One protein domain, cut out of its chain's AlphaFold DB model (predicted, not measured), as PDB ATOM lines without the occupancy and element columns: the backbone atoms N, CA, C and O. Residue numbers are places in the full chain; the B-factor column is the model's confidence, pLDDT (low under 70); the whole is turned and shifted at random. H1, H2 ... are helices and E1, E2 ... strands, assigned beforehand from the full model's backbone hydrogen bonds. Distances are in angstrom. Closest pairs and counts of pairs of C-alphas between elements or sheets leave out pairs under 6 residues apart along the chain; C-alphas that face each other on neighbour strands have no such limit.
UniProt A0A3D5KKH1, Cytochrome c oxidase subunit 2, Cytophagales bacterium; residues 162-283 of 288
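Overview. This is residues 162 to 283 of the 288 residues of the protein "Cytochrome c oxidase subunit 2" of Cytophagales bacterium (UniProt A0A3D5KKH1). With little regular structure, this is a small sandwich: the strongly twisted mixed sheet E3 E2 E1 E4 E7 partly faces the hairpin E5 E6, strands crossed at 45 degrees, with helix H1 at one end and loops of residues 188 to 202 at the other. The printed part has 122 residues, 46 in named elements, mostly strand: seven strands, then H1. It is compact, radius of gyration of the C-alphas 15.0 A, spanning 48 by 33 by 22 A.

Arrangement. Start at E1, residues 162 to 168, parallel to E4, residues 224 to 230; N 165 and O 227 are 2.7 A apart. E2, 171 to 176, and E3, 211 to 213, complete a meander of antiparallel neighbours; N 166 and O 173 are 2.9 A apart, N 174 and O 213 2.8 A. E7, 254 to 258, is antiparallel to E4; N 226 and O 256 are 3.0 A apart. E5, 235 to 239, and E6, 244 to 248, form an antiparallel hairpin; find N 237 and O 246 within hydrogen-bond range, 3.0 A apart. The closest C-alphas of E4 and E6, Arg 229 and Ala 248, are 4.7 A apart. H1, 264 to 271, is not on the larger sheet; its every O i to N i+4 pair is within hydrogen-bond range.

Along the chain. Find C-alpha 162 at (342.291, 169.030, 148.514); E1 runs 20.0 A. H1 ends at C-alpha 271, (361.223, 163.230, 127.375).

Size, cuts and confidence. The link E2 to E3 is long, 34 residues. The printed part has no cut, and no printed residue is under 70 in pLDDT.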
ATOM      1  N   VAL A 162     341.883 167.764 147.909       95.44
ATOM      2  CA  VAL A 162     342.291 169.030 148.514       95.44
ATOM      3  C   VAL A 162     343.703 168.878 149.065       95.44
ATOM      4  O   VAL A 162     343.968 167.991 149.871       95.44
ATOM      5  N   ILE A 163     344.612 169.737 148.618       96.31
ATOM      6  CA  ILE A 163     345.997 169.783 149.092       96.31
ATOM      7  C   ILE A 163     346.290 171.225 149.464       96.31
ATOM      8  O   ILE A 163     345.974 172.137 148.701       96.31
ATOM      9  N   GLU A 164     346.912 171.443 150.613       96.38
ATOM     10  CA  GLU A 164     347.376 172.768 150.993       96.38
ATOM     11  C   GLU A 164     348.888 172.890 150.827       96.38
ATOM     12  O   GLU A 164     349.649 172.024 151.241       96.38
ATOM     13  N   MET A 165     349.326 174.000 150.249       96.06
ATOM     14  CA  MET A 165     350.717 174.396 150.123       96.06
ATOM     15  C   MET A 165     350.972 175.615 150.993       96.06
ATOM     16  O   MET A 165     350.278 176.626 150.868       96.06
ATOM     17  N   ILE A 166     352.013 175.540 151.820       94.88
ATOM     18  CA  ILE A 166     352.518 176.692 152.557       94.88
ATOM     19  C   ILE A 166     353.915 177.082 152.075       94.88
ATOM     20  O   ILE A 166     354.819 176.243 151.997       94.88
ATOM     21  N   GLY A 167     354.071 178.356 151.720       94.38
ATOM     22  CA  GLY A 167     355.354 178.965 151.373       94.38
ATOM     23  C   GLY A 167     356.013 179.616 152.586       94.38
ATOM     24  O   GLY A 167     355.341 180.297 153.366       94.38
ATOM     25  N   GLN A 168     357.320 179.411 152.730       92.69
ATOM     26  CA  GLN A 168     358.175 180.068 153.721       92.69
ATOM     27  C   GLN A 168     359.567 180.340 153.137       92.69
ATOM     28  O   GLN A 168     359.948 179.761 152.121       92.69
ATOM     29  N   GLN A 169     360.357 181.206 153.759       92.62
ATOM     30  CA  GLN A 169     361.744 181.469 153.363       92.62
ATOM     31  C   GLN A 169     362.666 180.313 153.812       92.62
ATOM     32  O   GLN A 169     362.885 180.126 155.004       92.62
ATOM     33  N   PHE A 170     363.253 179.481 152.946       90.25
ATOM     34  CA  PHE A 170     363.024 179.279 151.506       90.25
ATOM     35  C   PHE A 170     362.652 177.814 151.256       90.25
ATOM     36  O   PHE A 170     363.468 177.005 150.816       90.25
ATOM     37  N   ALA A 171     361.421 177.453 151.601       91.81
ATOM     38  CA  ALA A 171     360.905 176.103 151.481       91.81
ATOM     39  C   ALA A 171     359.400 176.107 151.206       91.81
ATOM     40  O   ALA A 171     358.677 177.040 151.555       91.81
ATOM     41  N   TRP A 172     358.941 175.011 150.618       94.25
ATOM     42  CA  TRP A 172     357.529 174.690 150.491       94.25
ATOM     43  C   TRP A 172     357.215 173.478 151.353       94.25
ATOM     44  O   TRP A 172     358.036 172.570 151.497       94.25
ATOM     45  N   THR A 173     356.020 173.443 151.926       95.12
ATOM     46  CA  THR A 173     355.522 172.254 152.618       95.12
ATOM     47  C   THR A 173     354.084 172.012 152.201       95.12
ATOM     48  O   THR A 173     353.258 172.924 152.209       95.12
ATOM     49  N   ALA A 174     353.803 170.782 151.789       96.44
ATOM     50  CA  ALA A 174     352.468 170.325 151.453       96.44
ATOM     51  C   ALA A 174     351.806 169.727 152.698       96.44
ATOM     52  O   ALA A 174     352.452 168.994 153.451       96.44
ATOM     53  N   ARG A 175     350.519 170.003 152.888       95.69
ATOM     54  CA  ARG A 175     349.637 169.357 153.858       95.69
ATOM     55  C   ARG A 175     348.532 168.624 153.109       95.69
ATOM     56  O   ARG A 175     347.918 169.168 152.190       95.69
ATOM     57  N   TYR A 176     348.299 167.392 153.531       95.50
ATOM     58  CA  TYR A 176     347.289 166.500 152.990       95.50
ATOM     59  C   TYR A 176     346.277 166.149 154.072       95.50
ATOM     60  O   TYR A 176     346.700 165.947 155.213       95.50
ATOM     61  N   PRO A 177     344.992 166.015 153.704       93.06
ATOM     62  CA  PRO A 177     343.992 165.487 154.610       93.06
ATOM     63  C   PRO A 177     344.279 164.017 154.895       93.06
ATOM     64  O   PRO A 177     344.840 163.299 154.052       93.06
ATOM     65  N   GLY A 178     343.878 163.549 156.070       86.62
ATOM     66  CA  GLY A 178     344.000 162.138 156.376       86.62
ATOM     67  C   GLY A 178     343.000 161.278 155.605       86.62
ATOM     68  O   GLY A 178     342.082 161.728 154.917       86.62
ATOM     69  N   VAL A 179     343.214 159.965 155.667       83.06
ATOM     70  CA  VAL A 179     342.425 158.994 154.890       83.06
ATOM     71  C   VAL A 179     341.013 158.777 155.441       83.06
ATOM     72  O   VAL A 179     340.205 158.133 154.765       83.06
ATOM     73  N   LYS A 180     340.725 159.236 156.668       80.62
ATOM     74  CA  LYS A 180     339.470 158.935 157.364       80.62
ATOM     75  C   LYS A 180     338.364 159.911 156.990       80.62
ATOM     76  O   LYS A 180     337.274 159.451 156.657       80.62
ATOM     77  N   ASP A 181     338.640 161.209 157.049       81.81
ATOM     78  CA  ASP A 181     337.672 162.268 156.749       81.81
ATOM     79  C   ASP A 181     337.861 162.879 155.352       81.81
ATOM     80  O   ASP A 181     336.875 163.284 154.740       81.81
ATOM     81  N   LYS A 182     339.082 162.834 154.794       84.75
ATOM     82  CA  LYS A 182     339.471 163.483 153.529       84.75
ATOM     83  C   LYS A 182     339.274 165.002 153.555       84.75
ATOM     84  O   LYS A 182     339.166 165.623 152.495       84.75
ATOM     85  N   GLU A 183     339.253 165.594 154.741       88.00
ATOM     86  CA  GLU A 183     339.060 167.022 154.949       88.00
ATOM     87  C   GLU A 183     340.282 167.611 155.646       88.00
ATOM     88  O   GLU A 183     340.882 166.983 156.503       88.00
ATOM     89  N   LEU A 184     340.679 168.824 155.254       91.44
ATOM     90  CA  LEU A 184     341.756 169.524 155.950       91.44
ATOM     91  C   LEU A 184     341.208 170.174 157.214       91.44
ATOM     92  O   LEU A 184     340.209 170.899 157.146       91.44
ATOM     93  N   GLY A 185     341.926 170.015 158.322       90.44
ATOM     94  CA  GLY A 185     341.610 170.697 159.567       90.44
ATOM     95  C   GLY A 185     341.634 172.224 159.450       90.44
ATOM     96  O   GLY A 185     342.363 172.814 158.628       90.44
ATOM     97  N   HIS A 186     340.840 172.874 160.297       91.19
ATOM     98  CA  HIS A 186     340.780 174.322 160.431       91.19
ATOM     99  C   HIS A 186     342.155 174.911 160.755       91.19
ATOM    100  O   HIS A 186     342.974 174.341 161.480       91.19
ATOM    101  N   HIS A 187     342.407 176.102 160.218       91.12
ATOM    102  CA  HIS A 187     343.654 176.818 160.427       91.12
ATOM    103  C   HIS A 187     343.399 178.294 160.733       91.12
ATOM    104  O   HIS A 187     342.382 178.874 160.348       91.12
ATOM    105  N   ASN A 188     344.362 178.931 161.389       89.62
ATOM    106  CA  ASN A 188     344.367 180.357 161.660       89.62
ATOM    107  C   ASN A 188     345.804 180.884 161.605       89.62
ATOM    108  O   ASN A 188     346.693 180.368 162.279       89.62
ATOM    109  N   TYR A 189     346.029 181.953 160.838       86.44
ATOM    110  CA  TYR A 189     347.359 182.554 160.694       86.44
ATOM    111  C   TYR A 189     347.955 183.024 162.032       86.44
ATOM    112  O   TYR A 189     349.170 183.092 162.168       86.44
ATOM    113  N   LYS A 190     347.122 183.322 163.039       89.25
ATOM    114  CA  LYS A 190     347.572 183.717 164.385       89.25
ATOM    115  C   LYS A 190     348.157 182.562 165.199       89.25
ATOM    116  O   LYS A 190     348.820 182.817 166.196       89.25
ATOM    117  N   LEU A 191     347.875 181.321 164.806       91.56
ATOM    118  CA  LEU A 191     348.390 180.112 165.452       91.56
ATOM    119  C   LEU A 191     349.709 179.640 164.827       91.56
ATOM    120  O   LEU A 191     350.242 178.614 165.242       91.56
ATOM    121  N   ILE A 192     350.212 180.354 163.814       90.06
ATOM    122  CA  ILE A 192     351.481 180.038 163.169       90.06
ATOM    123  C   ILE A 192     352.629 180.381 164.117       90.06
ATOM    124  O   ILE A 192     352.800 181.535 164.512       90.06
ATOM    125  N   ASP A 193     353.454 179.385 164.426       89.00
ATOM    126  CA  ASP A 193     354.671 179.550 165.218       89.00
ATOM    127  C   ASP A 193     355.821 178.656 164.699       89.00
ATOM    128  O   ASP A 193     355.828 178.214 163.542       89.00
ATOM    129  N   ALA A 194     356.846 178.441 165.528       84.56
ATOM    130  CA  ALA A 194     358.017 177.644 165.170       84.56
ATOM    131  C   ALA A 194     357.712 176.149 164.953       84.56
ATOM    132  O   ALA A 194     358.437 175.497 164.205       84.56
ATOM    133  N   VAL A 195     356.665 175.604 165.579       86.00
ATOM    134  CA  VAL A 195     356.292 174.179 165.511       86.00
ATOM    135  C   VAL A 195     354.990 173.949 164.732       86.00
ATOM    136  O   VAL A 195     354.834 172.921 164.070       86.00
ATOM    137  N   ASN A 196     354.080 174.923 164.735       89.56
ATOM    138  CA  ASN A 196     352.808 174.912 164.022       89.56
ATOM    139  C   ASN A 196     352.870 175.778 162.759       89.56
ATOM    140  O   ASN A 196     352.180 176.784 162.637       89.56
ATOM    141  N   GLU A 197     353.703 175.396 161.792       88.19
ATOM    142  CA  GLU A 197     353.912 176.203 160.579       88.19
ATOM    143  C   GLU A 197     352.624 176.472 159.777       88.19
ATOM    144  O   GLU A 197     352.500 177.533 159.179       88.19
ATOM    145  N   PHE A 198     351.649 175.556 159.818       90.44
ATOM    146  CA  PHE A 198     350.368 175.683 159.115       90.44
ATOM    147  C   PHE A 198     349.314 176.478 159.900       90.44
ATOM    148  O   PHE A 198     348.281 176.845 159.330       90.44
ATOM    149  N   GLY A 199     349.555 176.759 161.185       90.62
ATOM    150  CA  GLY A 199     348.587 177.412 162.064       90.62
ATOM    151  C   GLY A 199     347.349 176.554 162.313       90.62
ATOM    152  O   GLY A 199     346.244 177.086 162.327       90.62
ATOM    153  N   LEU A 200     347.518 175.235 162.444       91.81
ATOM    154  CA  LEU A 200     346.431 174.286 162.690       91.81
ATOM    155  C   LEU A 200     345.728 174.592 164.009       91.81
ATOM    156  O   LEU A 200     346.387 174.842 165.024       91.81
ATOM    157  N   ASP A 201     344.402 174.525 163.993       90.94
ATOM    158  CA  ASP A 201     343.597 174.497 165.202       90.94
ATOM    159  C   ASP A 201     343.560 173.063 165.742       90.94
ATOM    160  O   ASP A 201     342.928 172.175 165.172       90.94
ATOM    161  N   LEU A 202     344.266 172.831 166.850       87.56
ATOM    162  CA  LEU A 202     344.341 171.522 167.506       87.56
ATOM    163  C   LEU A 202     343.075 171.173 168.308       87.56
ATOM    164  O   LEU A 202     343.007 170.100 168.904       87.56
ATOM    165  N   SER A 203     342.088 172.069 168.378       90.00
ATOM    166  CA  SER A 203     340.761 171.731 168.898       90.00
ATOM    167  C   SER A 203     339.867 171.076 167.840       90.00
ATOM    168  O   SER A 203     338.902 170.393 168.195       90.00
ATOM    169  N   ASP A 204     340.211 171.234 166.558       89.12
ATOM    170  CA  ASP A 204     339.526 170.590 165.447       89.12
ATOM    171  C   ASP A 204     339.997 169.141 165.274       89.12
ATOM    172  O   ASP A 204     341.189 168.850 165.173       89.12
ATOM    173  N   LYS A 205     339.033 168.221 165.213       88.25
ATOM    174  CA  LYS A 205     339.290 166.787 165.054       88.25
ATOM    175  C   LYS A 205     339.814 166.449 163.661       88.25
ATOM    176  O   LYS A 205     340.574 165.491 163.556       88.25
ATOM    177  N   ASN A 206     339.447 167.235 162.650       88.88
ATOM    178  CA  ASN A 206     339.907 167.042 161.275       88.88
ATOM    179  C   ASN A 206     341.404 167.386 161.125       88.88
ATOM    180  O   ASN A 206     342.070 166.946 160.202       88.88
ATOM    181  N   SER A 207     341.990 168.128 162.072       88.19
ATOM    182  CA  SER A 207     343.435 168.405 162.080       88.19
ATOM    183  C   SER A 207     344.284 167.208 162.538       88.19
ATOM    184  O   SER A 207     345.512 167.279 162.490       88.19
ATOM    185  N   PHE A 208     343.681 166.142 163.081       88.19
ATOM    186  CA  PHE A 208     344.424 165.087 163.788       88.19
ATOM    187  C   PHE A 208     345.031 164.028 162.874       88.19
ATOM    188  O   PHE A 208     345.975 163.351 163.289       88.19
ATOM    189  N   ASP A 209     344.491 163.845 161.673       89.38
ATOM    190  CA  ASP A 209     345.022 162.918 160.674       89.38
ATOM    191  C   ASP A 209     345.645 163.623 159.457       89.38
ATOM    192  O   ASP A 209     346.209 162.945 158.592       89.38
ATOM    193  N   ASP A 210     345.648 164.960 159.452       91.62
ATOM    194  CA  ASP A 210     346.450 165.779 158.549       91.62
ATOM    195  C   ASP A 210     347.938 165.411 158.647       91.62
ATOM    196  O   ASP A 210     348.533 165.337 159.728       91.62
ATOM    197  N   PHE A 211     348.584 165.251 157.494       92.19
ATOM    198  CA  PHE A 211     350.014 164.962 157.429       92.19
ATOM    199  C   PHE A 211     350.745 165.877 156.454       92.19
ATOM    200  O   PHE A 211     350.177 166.447 155.522       92.19
ATOM    201  N   LYS A 212     352.047 166.024 156.693       93.25
ATOM    202  CA  LYS A 212     352.914 166.973 155.996       93.25
ATOM    203  C   LYS A 212     353.897 166.246 155.087       93.25
ATOM    204  O   LYS A 212     354.368 165.160 155.419       93.25
ATOM    205  N   SER A 213     354.262 166.875 153.978       94.19
ATOM    206  CA  SER A 213     355.289 166.387 153.060       94.19
ATOM    207  C   SER A 213     356.093 167.547 152.481       94.19
ATOM    208  O   SER A 213     355.538 168.577 152.108       94.19
ATOM    209  N   LEU A 214     357.407 167.365 152.356       93.00
ATOM    210  CA  LEU A 214     358.267 168.290 151.606       93.00
ATOM    211  C   LEU A 214     358.126 168.102 150.088       93.00
ATOM    212  O   LEU A 214     358.421 169.010 149.319       93.00
ATOM    213  N   THR A 215     357.651 166.931 149.657       94.44
ATOM    214  CA  THR A 215     357.381 166.617 148.252       94.44
ATOM    215  C   THR A 215     355.889 166.742 147.971       94.44
ATOM    216  O   THR A 215     355.074 166.115 148.654       94.44
ATOM    217  N   LEU A 216     355.527 167.501 146.936       96.12
ATOM    218  CA  LEU A 216     354.156 167.568 146.437       96.12
ATOM    219  C   LEU A 216     353.864 166.353 145.541       96.12
ATOM    220  O   LEU A 216     354.350 166.254 144.416       96.12
ATOM    221  N   TYR A 217     353.042 165.438 146.039       95.94
ATOM    222  CA  TYR A 217     352.439 164.342 145.287       95.94
ATOM    223  C   TYR A 217     351.073 164.750 144.740       95.94
ATOM    224  O   TYR A 217     350.216 165.229 145.486       95.94
ATOM    225  N   LEU A 218     350.872 164.522 143.442       96.56
ATOM    226  CA  LEU A 218     349.636 164.828 142.728       96.56
ATOM    227  C   LEU A 218     349.064 163.547 142.095       96.56
ATOM    228  O   LEU A 218     349.801 162.827 141.414       96.56
ATOM    229  N   PRO A 219     347.770 163.242 142.286       95.81
ATOM    230  CA  PRO A 219     347.132 162.092 141.657       95.81
ATOM    231  C   PRO A 219     346.868 162.338 140.161       95.81
ATOM    232  O   PRO A 219     346.172 163.278 139.784       95.81
ATOM    233  N   LYS A 220     347.383 161.455 139.294       97.31
ATOM    234  CA  LYS A 220     347.088 161.471 137.850       97.31
ATOM    235  C   LYS A 220     345.590 161.238 137.607       97.31
ATOM    236  O   LYS A 220     345.018 160.289 138.139       97.31
ATOM    237  N   GLY A 221     344.975 162.072 136.770       97.19
ATOM    238  CA  GLY A 221     343.582 161.950 136.330       97.19
ATOM    239  C   GLY A 221     342.538 162.303 137.393       97.19
ATOM    240  O   GLY A 221     341.384 161.897 137.271       97.19
ATOM    241  N   LYS A 222     342.929 163.007 138.460       96.50
ATOM    242  CA  LYS A 222     342.019 163.489 139.504       96.50
ATOM    243  C   LYS A 222     342.134 164.998 139.628       96.50
ATOM    244  O   LYS A 222     343.240 165.527 139.609       96.50
ATOM    245  N   GLU A 223     340.996 165.675 139.762       96.94
ATOM    246  CA  GLU A 223     340.992 167.110 140.028       96.94
ATOM    247  C   GLU A 223     341.641 167.370 141.391       96.94
ATOM    248  O   GLU A 223     341.334 166.705 142.385       96.94
ATOM    249  N   VAL A 224     342.562 168.323 141.422       96.88
ATOM    250  CA  VAL A 224     343.253 168.783 142.621       96.88
ATOM    251  C   VAL A 224     342.809 170.208 142.896       96.88
ATOM    252  O   VAL A 224     342.923 171.071 142.026       96.88
ATOM    253  N   LEU A 225     342.346 170.462 144.119       96.81
ATOM    254  CA  LEU A 225     342.190 171.812 144.645       96.81
ATOM    255  C   LEU A 225     343.435 172.149 145.457       96.81
ATOM    256  O   LEU A 225     343.592 171.690 146.591       96.81
ATOM    257  N   LEU A 226     344.318 172.955 144.873       96.69
ATOM    258  CA  LEU A 226     345.520 173.415 145.547       96.69
ATOM    259  C   LEU A 226     345.207 174.699 146.307       96.69
ATOM    260  O   LEU A 226     345.048 175.757 145.698       96.69
ATOM    261  N   LYS A 227     345.109 174.601 147.630       96.19
ATOM    262  CA  LYS A 227     345.022 175.745 148.541       96.19
ATOM    263  C   LYS A 227     346.421 176.256 148.820       96.19
ATOM    264  O   LYS A 227     347.326 175.465 149.061       96.19
ATOM    265  N   ILE A 228     346.627 177.560 148.764       95.75
ATOM    266  CA  ILE A 228     347.959 178.152 148.793       95.75
ATOM    267  C   ILE A 228     347.962 179.280 149.820       95.75
ATOM    268  O   ILE A 228     347.140 180.196 149.782       95.75
ATOM    269  N   ARG A 229     348.902 179.200 150.761       95.62
ATOM    270  CA  ARG A 229     349.114 180.187 151.824       95.62
ATOM    271  C   ARG A 229     350.596 180.471 151.993       95.62
ATOM    272  O   ARG A 229     351.451 179.688 151.582       95.62
ATOM    273  N   ALA A 230     350.907 181.590 152.632       94.62
ATOM    274  CA  ALA A 230     352.267 181.905 153.043       94.62
ATOM    275  C   ALA A 230     352.356 182.101 154.554       94.62
ATOM    276  O   ALA A 230     351.445 182.646 155.183       94.62
ATOM    277  N   LYS A 231     353.482 181.655 155.108       93.12
ATOM    278  CA  LYS A 231     353.825 181.788 156.523       93.12
ATOM    279  C   LYS A 231     354.371 183.175 156.858       93.12
ATOM    280  O   LYS A 231     354.078 183.699 157.927       93.12
ATOM    281  N   ASP A 232     355.182 183.741 155.970       91.88
ATOM    282  CA  ASP A 232     356.003 184.924 156.233       91.88
ATOM    283  C   ASP A 232     355.754 186.060 155.226       91.88
ATOM    284  O   ASP A 232     355.026 187.003 155.527       91.88
ATOM    285  N   VAL A 233     356.338 185.988 154.032       94.00
ATOM    286  CA  VAL A 233     356.238 186.982 152.956       94.00
ATOM    287  C   VAL A 233     355.468 186.411 151.769       94.00
ATOM    288  O   VAL A 233     355.058 185.256 151.774       94.00
ATOM    289  N   ILE A 234     355.245 187.223 150.739       95.44
ATOM    290  CA  ILE A 234     354.623 186.730 149.511       95.44
ATOM    291  C   ILE A 234     355.581 185.754 148.819       95.44
ATOM    292  O   ILE A 234     356.741 186.081 148.564       95.44
ATOM    293  N   HIS A 235     355.059 184.582 148.469       95.69
ATOM    294  CA  HIS A 235     355.694 183.625 147.560       95.69
ATOM    295  C   HIS A 235     354.776 183.401 146.360       95.69
ATOM    296  O   HIS A 235     353.696 183.979 146.266       95.69
ATOM    297  N   SER A 236     355.175 182.543 145.429       95.69
ATOM    298  CA  SER A 236     354.303 182.166 144.318       95.69
ATOM    299  C   SER A 236     354.606 180.747 143.894       95.69
ATOM    300  O   SER A 236     355.738 180.447 143.501       95.69
ATOM    301  N   VAL A 237     353.598 179.883 144.031       94.88
ATOM    302  CA  VAL A 237     353.667 178.497 143.575       94.88
ATOM    303  C   VAL A 237     353.691 178.540 142.062       94.88
ATOM    304  O   VAL A 237     352.770 179.078 141.453       94.88
ATOM    305  N   PHE A 238     354.718 177.953 141.454       96.12
ATOM    306  CA  PHE A 238     354.755 177.749 140.015       96.12
ATOM    307  C   PHE A 238     355.098 176.302 139.689       96.12
ATOM    308  O   PHE A 238     356.166 175.806 140.049       96.12
ATOM    309  N   LEU A 239     354.180 175.644 138.986       96.75
ATOM    310  CA  LEU A 239     354.330 174.299 138.450       96.75
ATOM    311  C   LEU A 239     354.340 174.398 136.914       96.75
ATOM    312  O   LEU A 239     353.270 174.359 136.296       96.75
ATOM    313  N   PRO A 240     355.520 174.540 136.275       95.69
ATOM    314  CA  PRO A 240     355.616 174.899 134.861       95.69
ATOM    315  C   PRO A 240     354.863 173.932 133.946       95.69
ATOM    316  O   PRO A 240     354.032 174.364 133.152       95.69
ATOM    317  N   HIS A 241     355.081 172.624 134.106       96.81
ATOM    318  CA  HIS A 241     354.442 171.579 133.294       96.81
ATOM    319  C   HIS A 241     352.915 171.525 133.439       96.81
ATOM    320  O   HIS A 241     352.228 171.042 132.546       96.81
ATOM    321  N   PHE A 242     352.374 172.042 134.539       97.38
ATOM    322  CA  PHE A 242     350.938 172.040 134.810       97.38
ATOM    323  C   PHE A 242     350.273 173.382 134.475       97.38
ATOM    324  O   PHE A 242     349.055 173.488 134.595       97.38
ATOM    325  N   ARG A 243     351.051 174.402 134.076       96.50
ATOM    326  CA  ARG A 243     350.594 175.792 133.875       96.50
ATOM    327  C   ARG A 243     349.861 176.367 135.092       96.50
ATOM    328  O   ARG A 243     348.986 177.215 134.959       96.50
ATOM    329  N   VAL A 244     350.242 175.918 136.286       95.94
ATOM    330  CA  VAL A 244     349.690 176.421 137.547       95.94
ATOM    331  C   VAL A 244     350.638 177.472 138.086       95.94
ATOM    332  O   VAL A 244     351.797 177.171 138.382       95.94
ATOM    333  N   LYS A 245     350.132 178.696 138.227       95.75
ATOM    334  CA  LYS A 245     350.809 179.771 138.941       95.75
ATOM    335  C   LYS A 245     349.805 180.528 139.795       95.75
ATOM    336  O   LYS A 245     348.810 181.014 139.266       95.75
ATOM    337  N   MET A 246     350.071 180.635 141.091       95.69
ATOM    338  CA  MET A 246     349.240 181.411 142.007       95.69
ATOM    339  C   MET A 246     350.072 181.882 143.197       95.69
ATOM    340  O   MET A 246     350.917 181.147 143.720       95.69
ATOM    341  N   ASP A 247     349.829 183.119 143.616       96.12
ATOM    342  CA  ASP A 247     350.583 183.741 144.695       96.12
ATOM    343  C   ASP A 247     350.149 183.197 146.056       96.12
ATOM    344  O   ASP A 247     348.961 183.055 146.351       96.12
ATOM    345  N   ALA A 248     351.140 182.916 146.895       95.44
ATOM    346  CA  ALA A 248     350.964 182.582 148.293       95.44
ATOM    347  C   ALA A 248     351.058 183.872 149.102       95.44
ATOM    348  O   ALA A 248     352.125 184.485 149.175       95.44
ATOM    349  N   VAL A 249     349.942 184.293 149.693       94.56
ATOM    350  CA  VAL A 249     349.834 185.600 150.350       94.56
ATOM    351  C   VAL A 249     349.664 185.416 151.861       94.56
ATOM    352  O   VAL A 249     348.788 184.661 152.288       94.56
ATOM    353  N   PRO A 250     350.468 186.087 152.705       92.69
ATOM    354  CA  PRO A 250     350.295 186.004 154.150       92.69
ATOM    355  C   PRO A 250     348.906 186.488 154.583       92.69
ATOM    356  O   PRO A 250     348.468 187.577 154.215       92.69
ATOM    357  N   GLY A 251     348.207 185.673 155.376       89.75
ATOM    358  CA  GLY A 251     346.879 186.002 155.912       89.75
ATOM    359  C   GLY A 251     345.699 185.810 154.949       89.75
ATOM    360  O   GLY A 251     344.568 186.081 155.347       89.75
ATOM    361  N   MET A 252     345.925 185.323 153.726       91.31
ATOM    362  CA  MET A 252     344.873 185.053 152.742       91.31
ATOM    363  C   MET A 252     345.097 183.693 152.074       91.31
ATOM    364  O   MET A 252     346.200 183.387 151.632       91.31
ATOM    365  N   GLU A 253     344.043 182.879 151.994       93.38
ATOM    366  CA  GLU A 253     344.051 181.643 151.206       93.38
ATOM    367  C   GLU A 253     343.738 181.982 149.748       93.38
ATOM    368  O   GLU A 253     342.682 182.541 149.446       93.38
ATOM    369  N   THR A 254     344.661 181.652 148.850       95.19
ATOM    370  CA  THR A 254     344.399 181.589 147.410       95.19
ATOM    371  C   THR A 254     344.226 180.130 147.004       95.19
ATOM    372  O   THR A 254     344.637 179.214 147.721       95.19
ATOM    373  N   HIS A 255     343.602 179.879 145.856       95.31
ATOM    374  CA  HIS A 255     343.402 178.517 145.377       95.31
ATOM    375  C   HIS A 255     343.481 178.418 143.862       95.31
ATOM    376  O   HIS A 255     343.170 179.363 143.141       95.31
ATOM    377  N   PHE A 256     343.874 177.244 143.385       95.81
ATOM    378  CA  PHE A 256     343.896 176.914 141.966       95.81
ATOM    379  C   PHE A 256     343.426 175.472 141.793       95.81
ATOM    380  O   PHE A 256     344.001 174.563 142.401       95.81
ATOM    381  N   LYS A 257     342.397 175.246 140.968       96.00
ATOM    382  CA  LYS A 257     341.960 173.888 140.620       96.00
ATOM    383  C   LYS A 257     342.581 173.440 139.294       96.00
ATOM    384  O   LYS A 257     342.627 174.213 138.337       96.00
ATOM    385  N   PHE A 258     343.066 172.205 139.224       97.19
ATOM    386  CA  PHE A 258     343.602 171.624 137.989       97.19
ATOM    387  C   PHE A 258     343.616 170.094 138.036       97.19
ATOM    388  O   PHE A 258     343.656 169.500 139.110       97.19
ATOM    389  N   THR A 259     343.648 169.454 136.866       97.88
ATOM    390  CA  THR A 259     343.726 167.991 136.732       97.88
ATOM    391  C   THR A 259     345.066 167.593 136.107       97.88
ATOM    392  O   THR A 259     345.299 167.917 134.939       97.88
ATOM    393  N   PRO A 260     345.963 166.902 136.837       98.00
ATOM    394  CA  PRO A 260     347.191 166.319 136.293       98.00
ATOM    395  C   PRO A 260     346.893 165.218 135.267       98.00
ATOM    396  O   PRO A 260     346.135 164.295 135.557       98.00
ATOM    397  N   THR A 261     347.535 165.241 134.099       98.12
ATOM    398  CA  THR A 261     347.328 164.242 133.031       98.12
ATOM    399  C   THR A 261     348.486 163.259 132.878       98.12
ATOM    400  O   THR A 261     348.279 162.160 132.365       98.12
ATOM    401  N   LYS A 262     349.689 163.598 133.361       97.62
ATOM    402  CA  LYS A 262     350.902 162.777 133.212       97.62
ATOM    403  C   LYS A 262     351.606 162.554 134.546       97.62
ATOM    404  O   LYS A 262     351.878 163.497 135.290       97.62
ATOM    405  N   SER A 263     351.939 161.303 134.836       97.56
ATOM    406  CA  SER A 263     352.799 160.936 135.961       97.56
ATOM    407  C   SER A 263     354.268 161.244 135.659       97.56
ATOM    408  O   SER A 263     354.650 161.499 134.516       97.56
ATOM    409  N   THR A 264     355.116 161.185 136.686       96.69
ATOM    410  CA  THR A 264     356.570 161.307 136.513       96.69
ATOM    411  C   THR A 264     357.126 160.223 135.584       96.69
ATOM    412  O   THR A 264     358.038 160.495 134.812       96.69
ATOM    413  N   GLU A 265     356.573 159.007 135.623       96.56
ATOM    414  CA  GLU A 265     356.974 157.913 134.732       96.56
ATOM    415  C   GLU A 265     356.606 158.204 133.272       96.56
ATOM    416  O   GLU A 265     357.465 158.081 132.398       96.56
ATOM    417  N   ASP A 266     355.382 158.689 133.021       96.81
ATOM    418  CA  ASP A 266     354.949 159.090 131.675       96.81
ATOM    419  C   ASP A 266     355.887 160.161 131.095       96.81
ATOM    420  O   ASP A 266     356.331 160.058 129.953       96.81
ATOM    421  N   MET A 267     356.256 161.162 131.903       96.56
ATOM    422  CA  MET A 267     357.162 162.229 131.469       96.56
ATOM    423  C   MET A 267     358.591 161.754 131.224       96.56
ATOM    424  O   MET A 267     359.238 162.233 130.293       96.56
ATOM    425  N   ARG A 268     359.110 160.816 132.026       97.06
ATOM    426  CA  ARG A 268     360.430 160.206 131.783       97.06
ATOM    427  C   ARG A 268     360.453 159.471 130.445       97.06
ATOM    428  O   ARG A 268     361.433 159.587 129.714       97.06
ATOM    429  N   ALA A 269     359.372 158.761 130.118       96.19
ATOM    430  CA  ALA A 269     359.223 158.083 128.836       96.19
ATOM    431  C   ALA A 269     359.105 159.077 127.666       96.19
ATOM    432  O   ALA A 269     359.806 158.926 126.670       96.19
ATOM    433  N   GLU A 270     358.279 160.118 127.800       94.12
ATOM    434  CA  GLU A 270     358.057 161.134 126.760       94.12
ATOM    435  C   GLU A 270     359.307 161.973 126.467       94.12
ATOM    436  O   GLU A 270     359.634 162.235 125.313       94.12
ATOM    437  N   THR A 271     360.026 162.385 127.512       92.44
ATOM    438  CA  THR A 271     361.223 163.230 127.375       92.44
ATOM    439  C   THR A 271     362.494 162.434 127.081       92.44
ATOM    440  O   THR A 271     363.525 163.026 126.766       92.44
ATOM    441  N   GLY A 272     362.459 161.105 127.229       94.44
ATOM    442  CA  GLY A 272     363.648 160.252 127.169       94.44
ATOM    443  C   GLY A 272     364.660 160.518 128.294       94.44
ATOM    444  O   GLY A 272     365.804 160.071 128.205       94.44
ATOM    445  N   ASN A 273     364.272 161.250 129.345       95.25
ATOM    446  CA  ASN A 273     365.131 161.587 130.474       95.25
ATOM    447  C   ASN A 273     364.744 160.749 131.708       95.25
ATOM    448  O   ASN A 273     363.776 161.093 132.388       95.25
ATOM    449  N   PRO A 274     365.509 159.701 132.071       94.75
ATOM    450  CA  PRO A 274     365.182 158.846 133.217       94.75
ATOM    451  C   PRO A 274     365.268 159.574 134.567       94.75
ATOM    452  O   PRO A 274     364.658 159.136 135.539       94.75
ATOM    453  N   ASN A 275     365.982 160.702 134.627       95.88
ATOM    454  CA  ASN A 275     366.146 161.512 135.833       95.88
ATOM    455  C   ASN A 275     365.097 162.626 135.952       95.88
ATOM    456  O   ASN A 275     365.182 163.440 136.869       95.88
ATOM    457  N   PHE A 276     364.122 162.687 135.037       96.38
ATOM    458  CA  PHE A 276     363.079 163.703 135.088       96.38
ATOM    459  C   PHE A 276     362.296 163.615 136.404       96.38
ATOM    460  O   PHE A 276     361.820 162.546 136.803       96.38
ATOM    461  N   ASN A 277     362.139 164.763 137.053       95.50
ATOM    462  CA  ASN A 277     361.201 164.988 138.138       95.50
ATOM    463  C   ASN A 277     360.509 166.321 137.879       95.50
ATOM    464  O   ASN A 277     361.120 167.244 137.346       95.50
ATOM    465  N   TYR A 278     359.238 166.420 138.260       96.06
ATOM    466  CA  TYR A 278     358.571 167.711 138.244       96.06
ATOM    467  C   TYR A 278     359.204 168.629 139.282       96.06
ATOM    468  O   TYR A 278     359.395 168.241 140.435       96.06
ATOM    469  N   GLU A 279     359.487 169.855 138.864       93.38
ATOM    470  CA  GLU A 279     360.042 170.888 139.724       93.38
ATOM    471  C   GLU A 279     358.988 171.955 140.005       93.38
ATOM    472  O   GLU A 279     358.205 172.340 139.131       93.38
ATOM    473  N   MET A 280     358.982 172.433 141.246       92.12
ATOM    474  CA  MET A 280     358.227 173.606 141.659       92.12
ATOM    475  C   MET A 280     359.200 174.770 141.800       92.12
ATOM    476  O   MET A 280     360.190 174.667 142.525       92.12
ATOM    477  N   ALA A 281     358.919 175.872 141.114       89.44
ATOM    478  CA  ALA A 281     359.787 177.041 141.103       89.44
ATOM    479  C   ALA A 281     359.222 178.172 141.970       89.44
ATOM    480  O   ALA A 281     358.014 178.412 142.000       89.44
ATOM    481  N   PHE A 282     360.116 178.916 142.624       84.56
ATOM    482  CA  PHE A 282     359.789 180.211 143.219       84.56
ATOM    483  C   PHE A 282     359.731 181.265 142.116       84.56
ATOM    484  O   PHE A 282     360.672 181.398 141.334       84.56
ATOM    485  N   THR A 283     358.640 182.028 142.041       90.31
ATOM    486  CA  THR A 283     358.469 183.042 140.980       90.31
ATOM    487  C   THR A 283     358.168 184.450 141.475       90.31
ATOM    488  O   THR A 283     357.855 185.327 140.670       90.31
TER     489      THR A 283